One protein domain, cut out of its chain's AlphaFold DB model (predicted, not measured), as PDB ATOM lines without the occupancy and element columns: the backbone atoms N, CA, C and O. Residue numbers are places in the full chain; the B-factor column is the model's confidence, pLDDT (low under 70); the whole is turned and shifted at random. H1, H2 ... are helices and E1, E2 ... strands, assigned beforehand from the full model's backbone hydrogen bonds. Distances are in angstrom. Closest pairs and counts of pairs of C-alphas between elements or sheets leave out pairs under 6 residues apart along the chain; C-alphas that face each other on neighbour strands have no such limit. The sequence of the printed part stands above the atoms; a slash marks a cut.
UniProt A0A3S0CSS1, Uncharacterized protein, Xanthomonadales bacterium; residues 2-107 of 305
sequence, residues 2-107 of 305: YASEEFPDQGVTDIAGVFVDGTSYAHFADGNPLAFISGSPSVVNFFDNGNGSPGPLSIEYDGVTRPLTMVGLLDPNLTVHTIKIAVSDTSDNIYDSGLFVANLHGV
ATOM      1  N   TYR A   2     253.931 318.428 402.443       91.94
ATOM      2  CA  TYR A   2     255.120 317.584 402.521       91.94
ATOM      3  C   TYR A   2     254.805 316.348 403.366       91.94
ATOM      4  O   TYR A   2     253.979 316.431 404.273       91.94
ATOM      5  N   ALA A   3     255.400 315.212 403.032       90.62
ATOM      6  CA  ALA A   3     255.158 313.953 403.709       90.62
ATOM      7  C   ALA A   3     256.457 313.160 403.849       90.62
ATOM      8  O   ALA A   3     257.339 313.269 402.995       90.62
ATOM      9  N   SER A   4     256.571 312.396 404.929       91.44
ATOM     10  CA  SER A   4     257.758 311.609 405.240       91.44
ATOM     11  C   SER A   4     257.387 310.386 406.071       91.44
ATOM     12  O   SER A   4     256.599 310.493 407.013       91.44
ATOM     13  N   GLU A   5     257.978 309.250 405.716       90.56
ATOM     14  CA  GLU A   5     257.977 308.011 406.503       90.56
ATOM     15  C   GLU A   5     258.861 308.102 407.763       90.56
ATOM     16  O   GLU A   5     258.737 307.289 408.672       90.56
ATOM     17  N   GLU A   6     259.736 309.112 407.860       89.75
ATOM     18  CA  GLU A   6     260.612 309.306 409.027       89.75
ATOM     19  C   GLU A   6     259.834 309.714 410.291       89.75
ATOM     20  O   GLU A   6     260.280 309.534 411.429       89.75
ATOM     21  N   PHE A   7     258.649 310.290 410.109       89.75
ATOM     22  CA  PHE A   7     257.780 310.676 411.211       89.75
ATOM     23  C   PHE A   7     257.194 309.436 411.919       89.75
ATOM     24  O   PHE A   7     256.811 308.493 411.242       89.75
ATOM     25  N   PRO A   8     257.007 309.435 413.256       86.75
ATOM     26  CA  PRO A   8     257.398 310.469 414.217       86.75
ATOM     27  C   PRO A   8     258.742 310.202 414.905       86.75
ATOM     28  O   PRO A   8     259.180 311.018 415.719       86.75
ATOM     29  N   ASP A   9     259.376 309.064 414.630       83.88
ATOM     30  CA  ASP A   9     260.360 308.491 415.551       83.88
ATOM     31  C   ASP A   9     261.727 308.215 414.918       83.88
ATOM     32  O   ASP A   9     262.666 307.860 415.639       83.88
ATOM     33  N   GLN A  10     261.875 308.381 413.602       81.81
ATOM     34  CA  GLN A  10     263.162 308.155 412.960       81.81
ATOM     35  C   GLN A  10     264.126 309.326 413.202       81.81
ATOM     36  O   GLN A  10     263.748 310.475 413.457       81.81
ATOM     37  N   GLY A  11     265.417 308.995 413.209       81.31
ATOM     38  CA  GLY A  11     266.505 309.933 413.492       81.31
ATOM     39  C   GLY A  11     267.156 310.531 412.247       81.31
ATOM     40  O   GLY A  11     268.126 311.280 412.386       81.31
ATOM     41  N   VAL A  12     266.683 310.162 411.058       84.69
ATOM     42  CA  VAL A  12     267.151 310.672 409.773       84.69
ATOM     43  C   VAL A  12     266.210 311.811 409.333       84.69
ATOM     44  O   VAL A  12     265.154 312.037 409.919       84.69
ATOM     45  N   THR A  13     266.673 312.686 408.437       87.56
ATOM     46  CA  THR A  13     265.948 313.916 408.077       87.56
ATOM     47  C   THR A  13     265.818 314.026 406.581       87.56
ATOM     48  O   THR A  13     266.689 314.570 405.897       87.56
ATOM     49  N   ASP A  14     264.659 313.610 406.108       88.50
ATOM     50  CA  ASP A  14     264.202 313.963 404.784       88.50
ATOM     51  C   ASP A  14     263.769 315.424 404.723       88.50
ATOM     52  O   ASP A  14     263.279 316.014 405.693       88.50
ATOM     53  N   ILE A  15     263.963 316.028 403.555       91.88
ATOM     54  CA  ILE A  15     263.726 317.453 403.351       91.88
ATOM     55  C   ILE A  15     263.169 317.728 401.960       91.88
ATOM     56  O   ILE A  15     263.568 317.129 400.957       91.88
ATOM     57  N   ALA A  16     262.258 318.694 401.897       94.56
ATOM     58  CA  ALA A  16     261.823 319.305 400.655       94.56
ATOM     59  C   ALA A  16     262.431 320.702 400.487       94.56
ATOM     60  O   ALA A  16     262.504 321.508 401.412       94.56
ATOM     61  N   GLY A  17     262.830 321.004 399.256       93.38
ATOM     62  CA  GLY A  17     263.279 322.314 398.816       93.38
ATOM     63  C   GLY A  17     262.395 322.826 397.687       93.38
ATOM     64  O   GLY A  17     262.191 322.141 396.689       93.38
ATOM     65  N   VAL A  18     261.907 324.056 397.812       93.62
ATOM     66  CA  VAL A  18     261.231 324.785 396.735       93.62
ATOM     67  C   VAL A  18     261.966 326.097 396.571       93.62
ATOM     68  O   VAL A  18     262.061 326.874 397.518       93.62
ATOM     69  N   PHE A  19     262.522 326.316 395.387       93.56
ATOM     70  CA  PHE A  19     263.315 327.490 395.076       93.56
ATOM     71  C   PHE A  19     262.691 328.243 393.915       93.56
ATOM     72  O   PHE A  19     262.411 327.638 392.880       93.56
ATOM     73  N   VAL A  20     262.536 329.554 394.069       92.94
ATOM     74  CA  VAL A  20     262.134 330.465 392.996       92.94
ATOM     75  C   VAL A  20     263.287 331.421 392.751       92.94
ATOM     76  O   VAL A  20     263.776 332.062 393.677       92.94
ATOM     77  N   ASP A  21     263.808 331.403 391.526       94.38
ATOM     78  CA  ASP A  21     264.966 332.198 391.091       94.38
ATOM     79  C   ASP A  21     266.208 332.044 391.988       94.38
ATOM     80  O   ASP A  21     267.040 332.934 392.129       94.38
ATOM     81  N   GLY A  22     266.359 330.853 392.576       91.00
ATOM     82  CA  GLY A  22     267.462 330.507 393.476       91.00
ATOM     83  C   GLY A  22     267.199 330.802 394.955       91.00
ATOM     84  O   GLY A  22     267.945 330.302 395.796       91.00
ATOM     85  N   THR A  23     266.126 331.518 395.288       88.31
ATOM     86  CA  THR A  23     265.698 331.784 396.669       88.31
ATOM     87  C   THR A  23     264.847 330.635 397.192       88.31
ATOM     88  O   THR A  23     263.936 330.192 396.499       88.31
ATOM     89  N   SER A  24     265.132 330.133 398.398       89.19
ATOM     90  CA  SER A  24     264.370 329.037 399.014       89.19
ATOM     91  C   SER A  24     263.113 329.539 399.726       89.19
ATOM     92  O   SER A  24     263.178 330.483 400.508       89.19
ATOM     93  N   TYR A  25     261.993 328.855 399.502       85.56
ATOM     94  CA  TYR A  25     260.680 329.135 400.095       85.56
ATOM     95  C   TYR A  25     260.108 327.942 400.878       85.56
ATOM     96  O   TYR A  25     259.025 328.036 401.444       85.56
ATOM     97  N   ALA A  26     260.826 326.816 400.931       88.62
ATOM     98  CA  ALA A  26     260.399 325.616 401.650       88.62
ATOM     99  C   ALA A  26     260.876 325.639 403.111       88.62
ATOM    100  O   ALA A  26     261.783 324.905 403.501       88.62
ATOM    101  N   HIS A  27     260.269 326.514 403.908       82.12
ATOM    102  CA  HIS A  27     260.475 326.612 405.351       82.12
ATOM    103  C   HIS A  27     259.134 326.644 406.084       82.12
ATOM    104  O   HIS A  27     258.109 326.976 405.489       82.12
ATOM    105  N   PHE A  28     259.155 326.270 407.360       74.44
ATOM    106  CA  PHE A  28     258.073 326.486 408.303       74.44
ATOM    107  C   PHE A  28     258.097 327.924 408.856       74.44
ATOM    108  O   PHE A  28     259.052 328.677 408.652       74.44
ATOM    109  N   ALA A  29     257.053 328.311 409.593       65.00
ATOM    110  CA  ALA A  29     256.873 329.679 410.066       65.00
ATOM    111  C   ALA A  29     257.861 330.100 411.152       65.00
ATOM    112  O   ALA A  29     258.150 331.281 411.313       65.00
ATOM    113  N   ASP A  30     258.411 329.118 411.853       63.81
ATOM    114  CA  ASP A  30     259.501 329.275 412.807       63.81
ATOM    115  C   ASP A  30     260.884 329.383 412.128       63.81
ATOM    116  O   ASP A  30     261.900 329.486 412.813       63.81
ATOM    117  N   GLY A  31     260.937 329.365 410.790       70.00
ATOM    118  CA  GLY A  31     262.159 329.449 409.992       70.00
ATOM    119  C   GLY A  31     262.904 328.123 409.826       70.00
ATOM    120  O   GLY A  31     263.917 328.088 409.123       70.00
ATOM    121  N   ASN A  32     262.428 327.028 410.429       78.81
ATOM    122  CA  ASN A  32     263.002 325.705 410.193       78.81
ATOM    123  C   ASN A  32     262.708 325.235 408.761       78.81
ATOM    124  O   ASN A  32     261.700 325.626 408.175       78.81
ATOM    125  N   PRO A  33     263.559 324.389 408.164       88.06
ATOM    126  CA  PRO A  33     263.298 323.847 406.834       88.06
ATOM    127  C   PRO A  33     262.015 323.006 406.799       88.06
ATOM    128  O   PRO A  33     261.617 322.423 407.808       88.06
ATOM    129  N   LEU A  34     261.403 322.889 405.615       91.00
ATOM    130  CA  LEU A  34     260.296 321.967 405.358       91.00
ATOM    131  C   LEU A  34     260.806 320.516 405.363       91.00
ATOM    132  O   LEU A  34     261.097 319.927 404.323       91.00
ATOM    133  N   ALA A  35     260.964 319.982 406.567       91.88
ATOM    134  CA  ALA A  35     261.563 318.689 406.861       91.88
ATOM    135  C   ALA A  35     260.947 318.114 408.140       91.88
ATOM    136  O   ALA A  35     260.538 318.866 409.031       91.88
ATOM    137  N   PHE A  36     260.923 316.790 408.261       90.12
ATOM    138  CA  PHE A  36     260.701 316.171 409.564       90.12
ATOM    139  C   PHE A  36     262.038 316.109 410.311       90.12
ATOM    140  O   PHE A  36     262.994 315.502 409.841       90.12
ATOM    141  N   ILE A  37     262.115 316.760 411.473       88.94
ATOM    142  CA  ILE A  37     263.312 316.769 412.321       88.94
ATOM    143  C   ILE A  37     262.890 316.355 413.726       88.94
ATOM    144  O   ILE A  37     262.238 317.130 414.430       88.94
ATOM    145  N   SER A  38     263.269 315.148 414.147       86.81
ATOM    146  CA  SER A  38     262.936 314.637 415.480       86.81
ATOM    147  C   SER A  38     263.411 315.592 416.587       86.81
ATOM    148  O   SER A  38     264.551 316.059 416.598       86.81
ATOM    149  N   GLY A  39     262.505 315.931 417.509       83.62
ATOM    150  CA  GLY A  39     262.749 316.891 418.591       83.62
ATOM    151  C   GLY A  39     262.694 318.375 418.195       83.62
ATOM    152  O   GLY A  39     262.821 319.228 419.074       83.62
ATOM    153  N   SER A  40     262.478 318.707 416.917       83.81
ATOM    154  CA  SER A  40     262.232 320.087 416.481       83.81
ATOM    155  C   SER A  40     260.846 320.573 416.924       83.81
ATOM    156  O   SER A  40     259.885 319.798 416.873       83.81
ATOM    157  N   PRO A  41     260.675 321.863 417.286       72.88
ATOM    158  CA  PRO A  41     259.344 322.436 417.489       72.88
ATOM    159  C   PRO A  41     258.454 322.311 416.244       72.88
ATOM    160  O   PRO A  41     257.240 322.213 416.386       72.88
ATOM    161  N   SER A  42     259.028 322.238 415.039       76.75
ATOM    162  CA  SER A  42     258.272 322.147 413.783       76.75
ATOM    163  C   SER A  42     257.554 320.810 413.583       76.75
ATOM    164  O   SER A  42     256.700 320.710 412.703       76.75
ATOM    165  N   VAL A  43     257.840 319.794 414.410       78.50
ATOM    166  CA  VAL A  43     257.133 318.499 414.391       78.50
ATOM    167  C   VAL A  43     255.624 318.681 414.582       78.50
ATOM    168  O   VAL A  43     254.841 317.918 414.023       78.50
ATOM    169  N   VAL A  44     255.190 319.741 415.275       73.62
ATOM    170  CA  VAL A  44     253.764 320.075 415.461       73.62
ATOM    171  C   VAL A  44     253.010 320.364 414.153       73.62
ATOM    172  O   VAL A  44     251.782 320.445 414.155       73.62
ATOM    173  N   ASN A  45     253.722 320.552 413.038       74.69
ATOM    174  CA  ASN A  45     253.122 320.782 411.724       74.69
ATOM    175  C   ASN A  45     252.759 319.490 410.981       74.69
ATOM    176  O   ASN A  45     252.076 319.567 409.957       74.69
ATOM    177  N   PHE A  46     253.186 318.330 411.485       82.94
ATOM    178  CA  PHE A  46     252.867 317.023 410.922       82.94
ATOM    179  C   PHE A  46     251.652 316.397 411.608       82.94
ATOM    180  O   PHE A  46     251.459 316.497 412.820       82.94
ATOM    181  N   PHE A  47     250.840 315.728 410.801       78.88
ATOM    182  CA  PHE A  47     249.745 314.870 411.213       78.88
ATOM    183  C   PHE A  47     250.165 313.420 411.022       78.88
ATOM    184  O   PHE A  47     250.715 313.064 409.979       78.88
ATOM    185  N   ASP A  48     249.861 312.607 412.027       83.12
ATOM    186  CA  ASP A  48     250.037 311.163 411.981       83.12
ATOM    187  C   ASP A  48     249.049 310.540 410.982       83.12
ATOM    188  O   ASP A  48     247.831 310.744 411.061       83.12
ATOM    189  N   ASN A  49     249.597 309.792 410.031       80.50
ATOM    190  CA  ASN A  49     248.897 309.027 409.019       80.50
ATOM    191  C   ASN A  49     249.000 307.498 409.246       80.50
ATOM    192  O   ASN A  49     248.752 306.699 408.348       80.50
ATOM    193  N   GLY A  50     249.288 307.065 410.472       71.75
ATOM    194  CA  GLY A  50     249.009 305.714 410.954       71.75
ATOM    195  C   GLY A  50     249.838 304.600 410.318       71.75
ATOM    196  O   GLY A  50     249.314 303.497 410.148       71.75
ATOM    197  N   ASN A  51     251.093 304.880 409.966       69.06
ATOM    198  CA  ASN A  51     252.066 303.900 409.476       69.06
ATOM    199  C   ASN A  51     251.546 303.003 408.332       69.06
ATOM    200  O   ASN A  51     251.555 301.773 408.403       69.06
ATOM    201  N   GLY A  52     250.919 303.622 407.328       59.69
ATOM    202  CA  GLY A  52     250.380 302.923 406.161       59.69
ATOM    203  C   GLY A  52     249.225 301.926 406.411       59.69
ATOM    204  O   GLY A  52     248.821 301.236 405.468       59.69
ATOM    205  N   SER A  53     248.638 301.796 407.622       57.38
ATOM    206  CA  SER A  53     247.507 300.862 407.831       57.38
ATOM    207  C   SER A  53     246.612 301.062 409.077       57.38
ATOM    208  O   SER A  53     246.996 300.695 410.188       57.38
ATOM    209  N   PRO A  54     245.320 301.419 408.905       59.53
ATOM    210  CA  PRO A  54     244.781 302.358 407.935       59.53
ATOM    211  C   PRO A  54     244.859 303.775 408.520       59.53
ATOM    212  O   PRO A  54     244.132 304.117 409.457       59.53
ATOM    213  N   GLY A  55     245.733 304.593 407.943       64.31
ATOM    214  CA  GLY A  55     245.795 306.019 408.224       64.31
ATOM    215  C   GLY A  55     244.536 306.785 407.805       64.31
ATOM    216  O   GLY A  55     243.761 306.302 406.971       64.31
ATOM    217  N   PRO A  56     244.319 308.000 408.341       68.62
ATOM    218  CA  PRO A  56     243.291 308.929 407.867       68.62
ATOM    219  C   PRO A  56     243.388 309.245 406.365       68.62
ATOM    220  O   PRO A  56     242.371 309.583 405.757       68.62
ATOM    221  N   LEU A  57     244.573 309.133 405.758       74.06
ATOM    222  CA  LEU A  57     244.803 309.311 404.330       74.06
ATOM    223  C   LEU A  57     245.271 308.001 403.689       74.06
ATOM    224  O   LEU A  57     246.112 307.277 404.212       74.06
ATOM    225  N   SER A  58     244.755 307.720 402.494       81.12
ATOM    226  CA  SER A  58     245.176 306.580 401.670       81.12
ATOM    227  C   SER A  58     246.451 306.901 400.878       81.12
ATOM    228  O   SER A  58     246.447 306.874 399.648       81.12
ATOM    229  N   ILE A  59     247.515 307.252 401.597       81.06
ATOM    230  CA  ILE A  59     248.883 307.449 401.097       81.06
ATOM    231  C   ILE A  59     249.836 306.568 401.914       81.06
ATOM    232  O   ILE A  59     249.445 306.083 402.972       81.06
ATOM    233  N   GLU A  60     251.045 306.356 401.400       84.62
ATOM    234  CA  GLU A  60     252.079 305.529 402.039       84.62
ATOM    235  C   GLU A  60     252.595 306.181 403.330       84.62
ATOM    236  O   GLU A  60     252.422 305.587 404.383       84.62
ATOM    237  N   TYR A  61     253.011 307.452 403.235       88.44
ATOM    238  CA  TYR A  61     253.677 308.242 404.281       88.44
ATOM    239  C   TYR A  61     253.044 308.207 405.680       88.44
ATOM    240  O   TYR A  61     251.869 308.556 405.825       88.44
ATOM    241  N   ASP A  62     253.871 307.953 406.699       87.69
ATOM    242  CA  ASP A  62     253.553 308.034 408.136       87.69
ATOM    243  C   ASP A  62     253.180 309.434 408.623       87.69
ATOM    244  O   ASP A  62     252.241 309.593 409.400       87.69
ATOM    245  N   GLY A  63     253.915 310.458 408.196       87.06
ATOM    246  CA  GLY A  63     253.683 311.844 408.587       87.06
ATOM    247  C   GLY A  63     253.365 312.715 407.389       87.06
ATOM    248  O   GLY A  63     254.052 312.670 406.370       87.06
ATOM    249  N   VAL A  64     252.366 313.583 407.524       85.56
ATOM    250  CA  VAL A  64     251.992 314.540 406.475       85.56
ATOM    251  C   VAL A  64     251.730 315.920 407.058       85.56
ATOM    252  O   VAL A  64     251.074 316.057 408.084       85.56
ATOM    253  N   THR A  65     252.207 316.979 406.413       81.94
ATOM    254  CA  THR A  65     251.834 318.342 406.807       81.94
ATOM    255  C   THR A  65     250.392 318.649 406.401       81.94
ATOM    256  O   THR A  65     249.875 318.097 405.427       81.94
ATOM    257  N   ARG A  66     249.758 319.642 407.037       68.12
ATOM    258  CA  ARG A  66     248.572 320.289 406.436       68.12
ATOM    259  C   ARG A  66     248.892 320.814 405.024       68.12
ATOM    260  O   ARG A  66     250.070 320.982 404.681       68.12
ATOM    261  N   PRO A  67     247.879 321.081 404.175       68.19
ATOM    262  CA  PRO A  67     248.077 321.861 402.958       68.19
ATOM    263  C   PRO A  67     248.851 323.146 403.257       68.19
ATOM    264  O   PRO A  67     248.470 323.920 404.127       68.19
ATOM    265  N   LEU A  68     249.958 323.332 402.539       69.44
ATOM    266  CA  LEU A  68     250.818 324.504 402.638       69.44
ATOM    267  C   LEU A  68     250.643 325.335 401.374       69.44
ATOM    268  O   LEU A  68     250.644 324.776 400.272       69.44
ATOM    269  N   THR A  69     250.561 326.649 401.546       72.62
ATOM    270  CA  THR A  69     250.590 327.619 400.450       72.62
ATOM    271  C   THR A  69     251.949 328.307 400.445       72.62
ATOM    272  O   THR A  69     252.415 328.786 401.477       72.62
ATOM    273  N   MET A  70     252.593 328.341 399.279       73.69
ATOM    274  CA  MET A  70     253.875 329.008 399.058       73.69
ATOM    275  C   MET A  70     253.696 330.065 397.976       73.69
ATOM    276  O   MET A  70     253.211 329.750 396.889       73.69
ATOM    277  N   VAL A  71     254.129 331.291 398.260       76.62
ATOM    278  CA  VAL A  71     254.229 332.365 397.269       76.62
ATOM    279  C   VAL A  71     255.707 332.677 397.086       76.62
ATOM    280  O   VAL A  71     256.348 333.243 397.967       76.62
ATOM    281  N   GLY A  72     256.264 332.241 395.957       81.56
ATOM    282  CA  GLY A  72     257.639 332.552 395.582       81.56
ATOM    283  C   GLY A  72     257.673 333.789 394.699       81.56
ATOM    284  O   GLY A  72     257.080 333.786 393.620       81.56
ATOM    285  N   LEU A  73     258.352 334.839 395.159       80.62
ATOM    286  CA  LEU A  73     258.482 336.079 394.402       80.62
ATOM    287  C   LEU A  73     259.438 335.876 393.221       80.62
ATOM    288  O   LEU A  73     260.504 335.278 393.368       80.62
ATOM    289  N   LEU A  74     259.040 336.383 392.057       85.94
ATOM    290  CA  LEU A  74     259.855 336.385 390.845       85.94
ATOM    291  C   LEU A  74     260.835 337.567 390.878       85.94
ATOM    292  O   LEU A  74     260.433 338.681 391.214       85.94
ATOM    293  N   ASP A  75     262.101 337.358 390.505       85.06
ATOM    294  CA  ASP A  75     263.081 338.451 390.404       85.06
ATOM    295  C   ASP A  75     262.805 339.299 389.150       85.06
ATOM    296  O   ASP A  75     263.040 338.825 388.036       85.06
ATOM    297  N   PRO A  76     262.374 340.569 389.276       84.25
ATOM    298  CA  PRO A  76     261.977 341.393 388.132       84.25
ATOM    299  C   PRO A  76     263.122 341.687 387.148       84.25
ATOM    300  O   PRO A  76     262.872 342.160 386.039       84.25
ATOM    301  N   ASN A  77     264.376 341.425 387.527       91.56
ATOM    302  CA  ASN A  77     265.533 341.585 386.648       91.56
ATOM    303  C   ASN A  77     265.750 340.383 385.717       91.56
ATOM    304  O   ASN A  77     266.589 340.446 384.813       91.56
ATOM    305  N   LEU A  78     265.024 339.284 385.929       90.19
ATOM    306  CA  LEU A  78     265.081 338.095 385.095       90.19
ATOM    307  C   LEU A  78     263.943 338.114 384.074       90.19
ATOM    308  O   LEU A  78     262.802 338.431 384.376       90.19
ATOM    309  N   THR A  79     264.249 337.725 382.840       93.94
ATOM    310  CA  THR A  79     263.233 337.493 381.797       93.94
ATOM    311  C   THR A  79     262.837 336.021 381.687       93.94
ATOM    312  O   THR A  79     261.970 335.663 380.894       93.94
ATOM    313  N   VAL A  80     263.532 335.148 382.419       93.88
ATOM    314  CA  VAL A  80     263.265 333.714 382.520       93.88
ATOM    315  C   VAL A  80     263.370 333.346 383.987       93.88
ATOM    316  O   VAL A  80     264.444 333.467 384.571       93.88
ATOM    317  N   HIS A  81     262.264 332.871 384.544       93.38
ATOM    318  CA  HIS A  81     262.198 332.451 385.935       93.38
ATOM    319  C   HIS A  81     262.347 330.944 386.054       93.38
ATOM    320  O   HIS A  81     261.957 330.185 385.159       93.38
ATOM    321  N   THR A  82     262.902 330.500 387.174       95.44
ATOM    322  CA  THR A  82     263.060 329.076 387.461       95.44
ATOM    323  C   THR A  82     262.409 328.719 388.778       95.44
ATOM    324  O   THR A  82     262.722 329.296 389.814       95.44
ATOM    325  N   ILE A  83     261.546 327.709 388.729       94.19
ATOM    326  CA  ILE A  83     261.059 327.015 389.912       94.19
ATOM    327  C   ILE A  83     261.808 325.690 389.973       94.19
ATOM    328  O   ILE A  83     261.733 324.886 389.041       94.19
ATOM    329  N   LYS A  84     262.565 325.470 391.047       95.69
ATOM    330  CA  LYS A  84     263.247 324.201 391.309       95.69
ATOM    331  C   LYS A  84     262.624 323.559 392.530       95.69
ATOM    332  O   LYS A  84     262.574 324.171 393.591       95.69
ATOM    333  N   ILE A  85     262.176 322.324 392.365       94.88
ATOM    334  CA  ILE A  85     261.640 321.505 393.443       94.88
ATOM    335  C   ILE A  85     262.609 320.348 393.650       94.88
ATOM    336  O   ILE A  85     263.005 319.691 392.687       94.88
ATOM    337  N   ALA A  86     262.999 320.132 394.897       94.19
ATOM    338  CA  ALA A  86     263.820 319.022 395.340       94.19
ATOM    339  C   ALA A  86     263.112 318.324 396.501       94.19
ATOM    340  O   ALA A  86     262.537 318.982 397.364       94.19
ATOM    341  N   VAL A  87     263.157 317.002 396.507       93.75
ATOM    342  CA  VAL A  87     262.705 316.154 397.611       93.75
ATOM    343  C   VAL A  87     263.796 315.114 397.786       93.75
ATOM    344  O   VAL A  87     264.276 314.578 396.784       93.75
ATOM    345  N   SER A  88     264.242 314.897 399.016       89.50
ATOM    346  CA  SER A  88     265.301 313.937 399.304       89.50
ATOM    347  C   SER A  88     264.843 312.909 400.322       89.50
ATOM    348  O   SER A  88     264.469 313.300 401.425       89.50
ATOM    349  N   ASP A  89     264.992 311.646 399.941       84.81
ATOM    350  CA  ASP A  89     265.246 310.518 400.836       84.81
ATOM    351  C   ASP A  89     266.737 310.569 401.201       84.81
ATOM    352  O   ASP A  89     267.627 310.529 400.335       84.81
ATOM    353  N   THR A  90     267.013 310.836 402.469       87.12
ATOM    354  CA  THR A  90     268.371 310.976 402.980       87.12
ATOM    355  C   THR A  90     268.775 309.728 403.740       87.12
ATOM    356  O   THR A  90     268.005 309.156 404.480       87.12
ATOM    357  N   SER A  91     270.051 309.353 403.654       85.00
ATOM    358  CA  SER A  91     270.673 308.327 404.505       85.00
ATOM    359  C   SER A  91     270.139 306.886 404.401       85.00
ATOM    360  O   SER A  91     270.873 305.992 404.839       85.00
ATOM    361  N   ASP A  92     268.977 306.616 403.804       84.31
ATOM    362  CA  ASP A  92     268.512 305.257 403.530       84.31
ATOM    363  C   ASP A  92     267.825 305.089 402.157       84.31
ATOM    364  O   ASP A  92     268.246 305.730 401.200       84.31
ATOM    365  N   ASN A  93     267.040 304.019 401.994       83.75
ATOM    366  CA  ASN A  93     266.287 303.672 400.771       83.75
ATOM    367  C   ASN A  93     265.018 302.863 401.131       83.75
ATOM    368  O   ASN A  93     264.569 302.020 400.346       83.75
ATOM    369  N   ILE A  94     264.574 302.950 402.385       84.06
ATOM    370  CA  ILE A  94     263.462 302.177 402.948       84.06
ATOM    371  C   ILE A  94     262.338 303.129 403.343       84.06
ATOM    372  O   ILE A  94     261.178 302.763 403.176       84.06
ATOM    373  N   TYR A  95     262.685 304.303 403.864       86.81
ATOM    374  CA  TYR A  95     261.745 305.327 404.275       86.81
ATOM    375  C   TYR A  95     261.802 306.482 403.286       86.81
ATOM    376  O   TYR A  95     262.837 307.096 403.065       86.81
ATOM    377  N   ASP A  96     260.666 306.741 402.648       87.62
ATOM    378  CA  ASP A  96     260.572 307.716 401.575       87.62
ATOM    379  C   ASP A  96     259.966 309.040 402.057       87.62
ATOM    380  O   ASP A  96     259.238 309.138 403.055       87.62
ATOM    381  N   SER A  97     260.153 310.074 401.242       91.75
ATOM    382  CA  SER A  97     259.439 311.341 401.371       91.75
ATOM    383  C   SER A  97     258.774 311.779 400.073       91.75
ATOM    384  O   SER A  97     259.084 311.332 398.966       91.75
ATOM    385  N   GLY A  98     257.791 312.664 400.215       92.12
ATOM    386  CA  GLY A  98     256.971 313.142 399.114       92.12
ATOM    387  C   GLY A  98     256.603 314.608 399.259       92.12
ATOM    388  O   GLY A  98     256.329 315.106 400.349       92.12
ATOM    389  N   LEU A  99     256.538 315.309 398.127       93.62
ATOM    390  CA  LEU A  99     255.966 316.649 398.055       93.62
ATOM    391  C   LEU A  99     254.772 316.650 397.102       93.62
ATOM    392  O   LEU A  99     254.904 316.446 395.896       93.62
ATOM    393  N   PHE A 100     253.599 316.946 397.653       89.88
ATOM    394  CA  PHE A 100     252.362 317.093 396.902       89.88
ATOM    395  C   PHE A 100     252.161 318.561 396.540       89.88
ATOM    396  O   PHE A 100     251.929 319.403 397.420       89.88
ATOM    397  N   VAL A 101     252.235 318.848 395.242       89.75
ATOM    398  CA  VAL A 101     252.093 320.190 394.671       89.75
ATOM    399  C   VAL A 101     250.815 320.250 393.848       89.75
ATOM    400  O   VAL A 101     250.573 319.405 392.991       89.75
ATOM    401  N   ALA A 102     250.002 321.266 394.108       82.69
ATOM    402  CA  ALA A 102     248.773 321.534 393.378       82.69
ATOM    403  C   ALA A 102     248.640 323.037 393.137       82.69
ATOM    404  O   ALA A 102     249.279 323.833 393.823       82.69
ATOM    405  N   ASN A 103     247.803 323.408 392.166       79.00
ATOM    406  CA  ASN A 103     247.507 324.801 391.828       79.00
ATOM    407  C   ASN A 103     248.763 325.647 391.570       79.00
ATOM    408  O   ASN A 103     248.795 326.822 391.921       79.00
ATOM    409  N   LEU A 104     249.798 325.076 390.941       86.31
ATOM    410  CA  LEU A 104     250.932 325.872 390.485       86.31
ATOM    411  C   LEU A 104     250.486 326.721 389.295       86.31
ATOM    412  O   LEU A 104     250.229 326.199 388.210       86.31
ATOM    413  N   HIS A 105     250.406 328.025 389.502       79.75
ATOM    414  CA  HIS A 105     250.094 328.983 388.458       79.75
ATOM    415  C   HIS A 105     250.894 330.259 388.688       79.75
ATOM    416  O   HIS A 105     251.222 330.608 389.820       79.75
ATOM    417  N   GLY A 106     251.239 330.929 387.591       78.12
ATOM    418  CA  GLY A 106     251.728 332.293 387.674       78.12
ATOM    419  C   GLY A 106     250.573 333.186 388.095       78.12
ATOM    420  O   GLY A 106     249.483 333.100 387.528       78.12
ATOM    421  N   VAL A 107     250.830 334.031 389.077       64.62
ATOM    422  CA  VAL A 107     249.928 335.102 389.465       64.62
ATOM    423  C   VAL A 107     250.553 336.417 389.034       64.62
ATOM    424  O   VAL A 107     251.742 336.652 389.251       64.62
TER     425      VAL A 107
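Overview. This is residues 2 to 107 of the 305 residues of an uncharacterized protein of Xanthomonadales bacterium (UniProt A0A3S0CSS1). There is little regular structure: a small sheet of four short strands, E3 E4 E1 E6, has a longer two-stranded ribbon, E2 and E5, beside E6, with loops round both and tiny H1 at the sheet. The 106 printed residues, 29 in named elements, run E1 E2 H1 E3 E4 E5 E6, mostly strand, both sheets antiparallel. The whole is compact, radius of gyration of the C-alphas 14.8 A, and elongated, 48 by 26 by 25 A.

Arrangement. E1, residues 2 to 4, is the antiparallel neighbour of E6, residues 97 to 99, with N 3 and O 98 within hydrogen-bond range at 2.8 A, and of E4, residues 63 to 65, with N 65 and O 2 within range at 2.8 A. Look next at E2, residues 15 to 20, antiparallel to E5, residues 83 to 88, with N 17 and O 86 at 2.8 A. H1, residues 41 to 45, only grazes the sheet; 0 of 1 O i to N i+4 pairs and 2 of 2 O i to N i+3 pairs are within range. E3, residues 46 to 48, forms a hairpin with E4, N 47 and O 64 at 2.7 A.

Along the chain. Find E1's start, C-alpha 2, at (255.120, 317.584, 402.521); E2 and E5 each measure 16.7 A; E6 ends at C-alpha 99, (255.966, 316.649, 398.055).

Size, cuts and confidence. The farthest C-alphas, Ser 53 and Asn 77, are 49.3 A apart. The printed part has no cut; long links are E2 to H1, E3 to E4 and E4 to E5. Find pLDDT under 70 at residues 29 to 30, 51 to 56, 66 to 68 and 107.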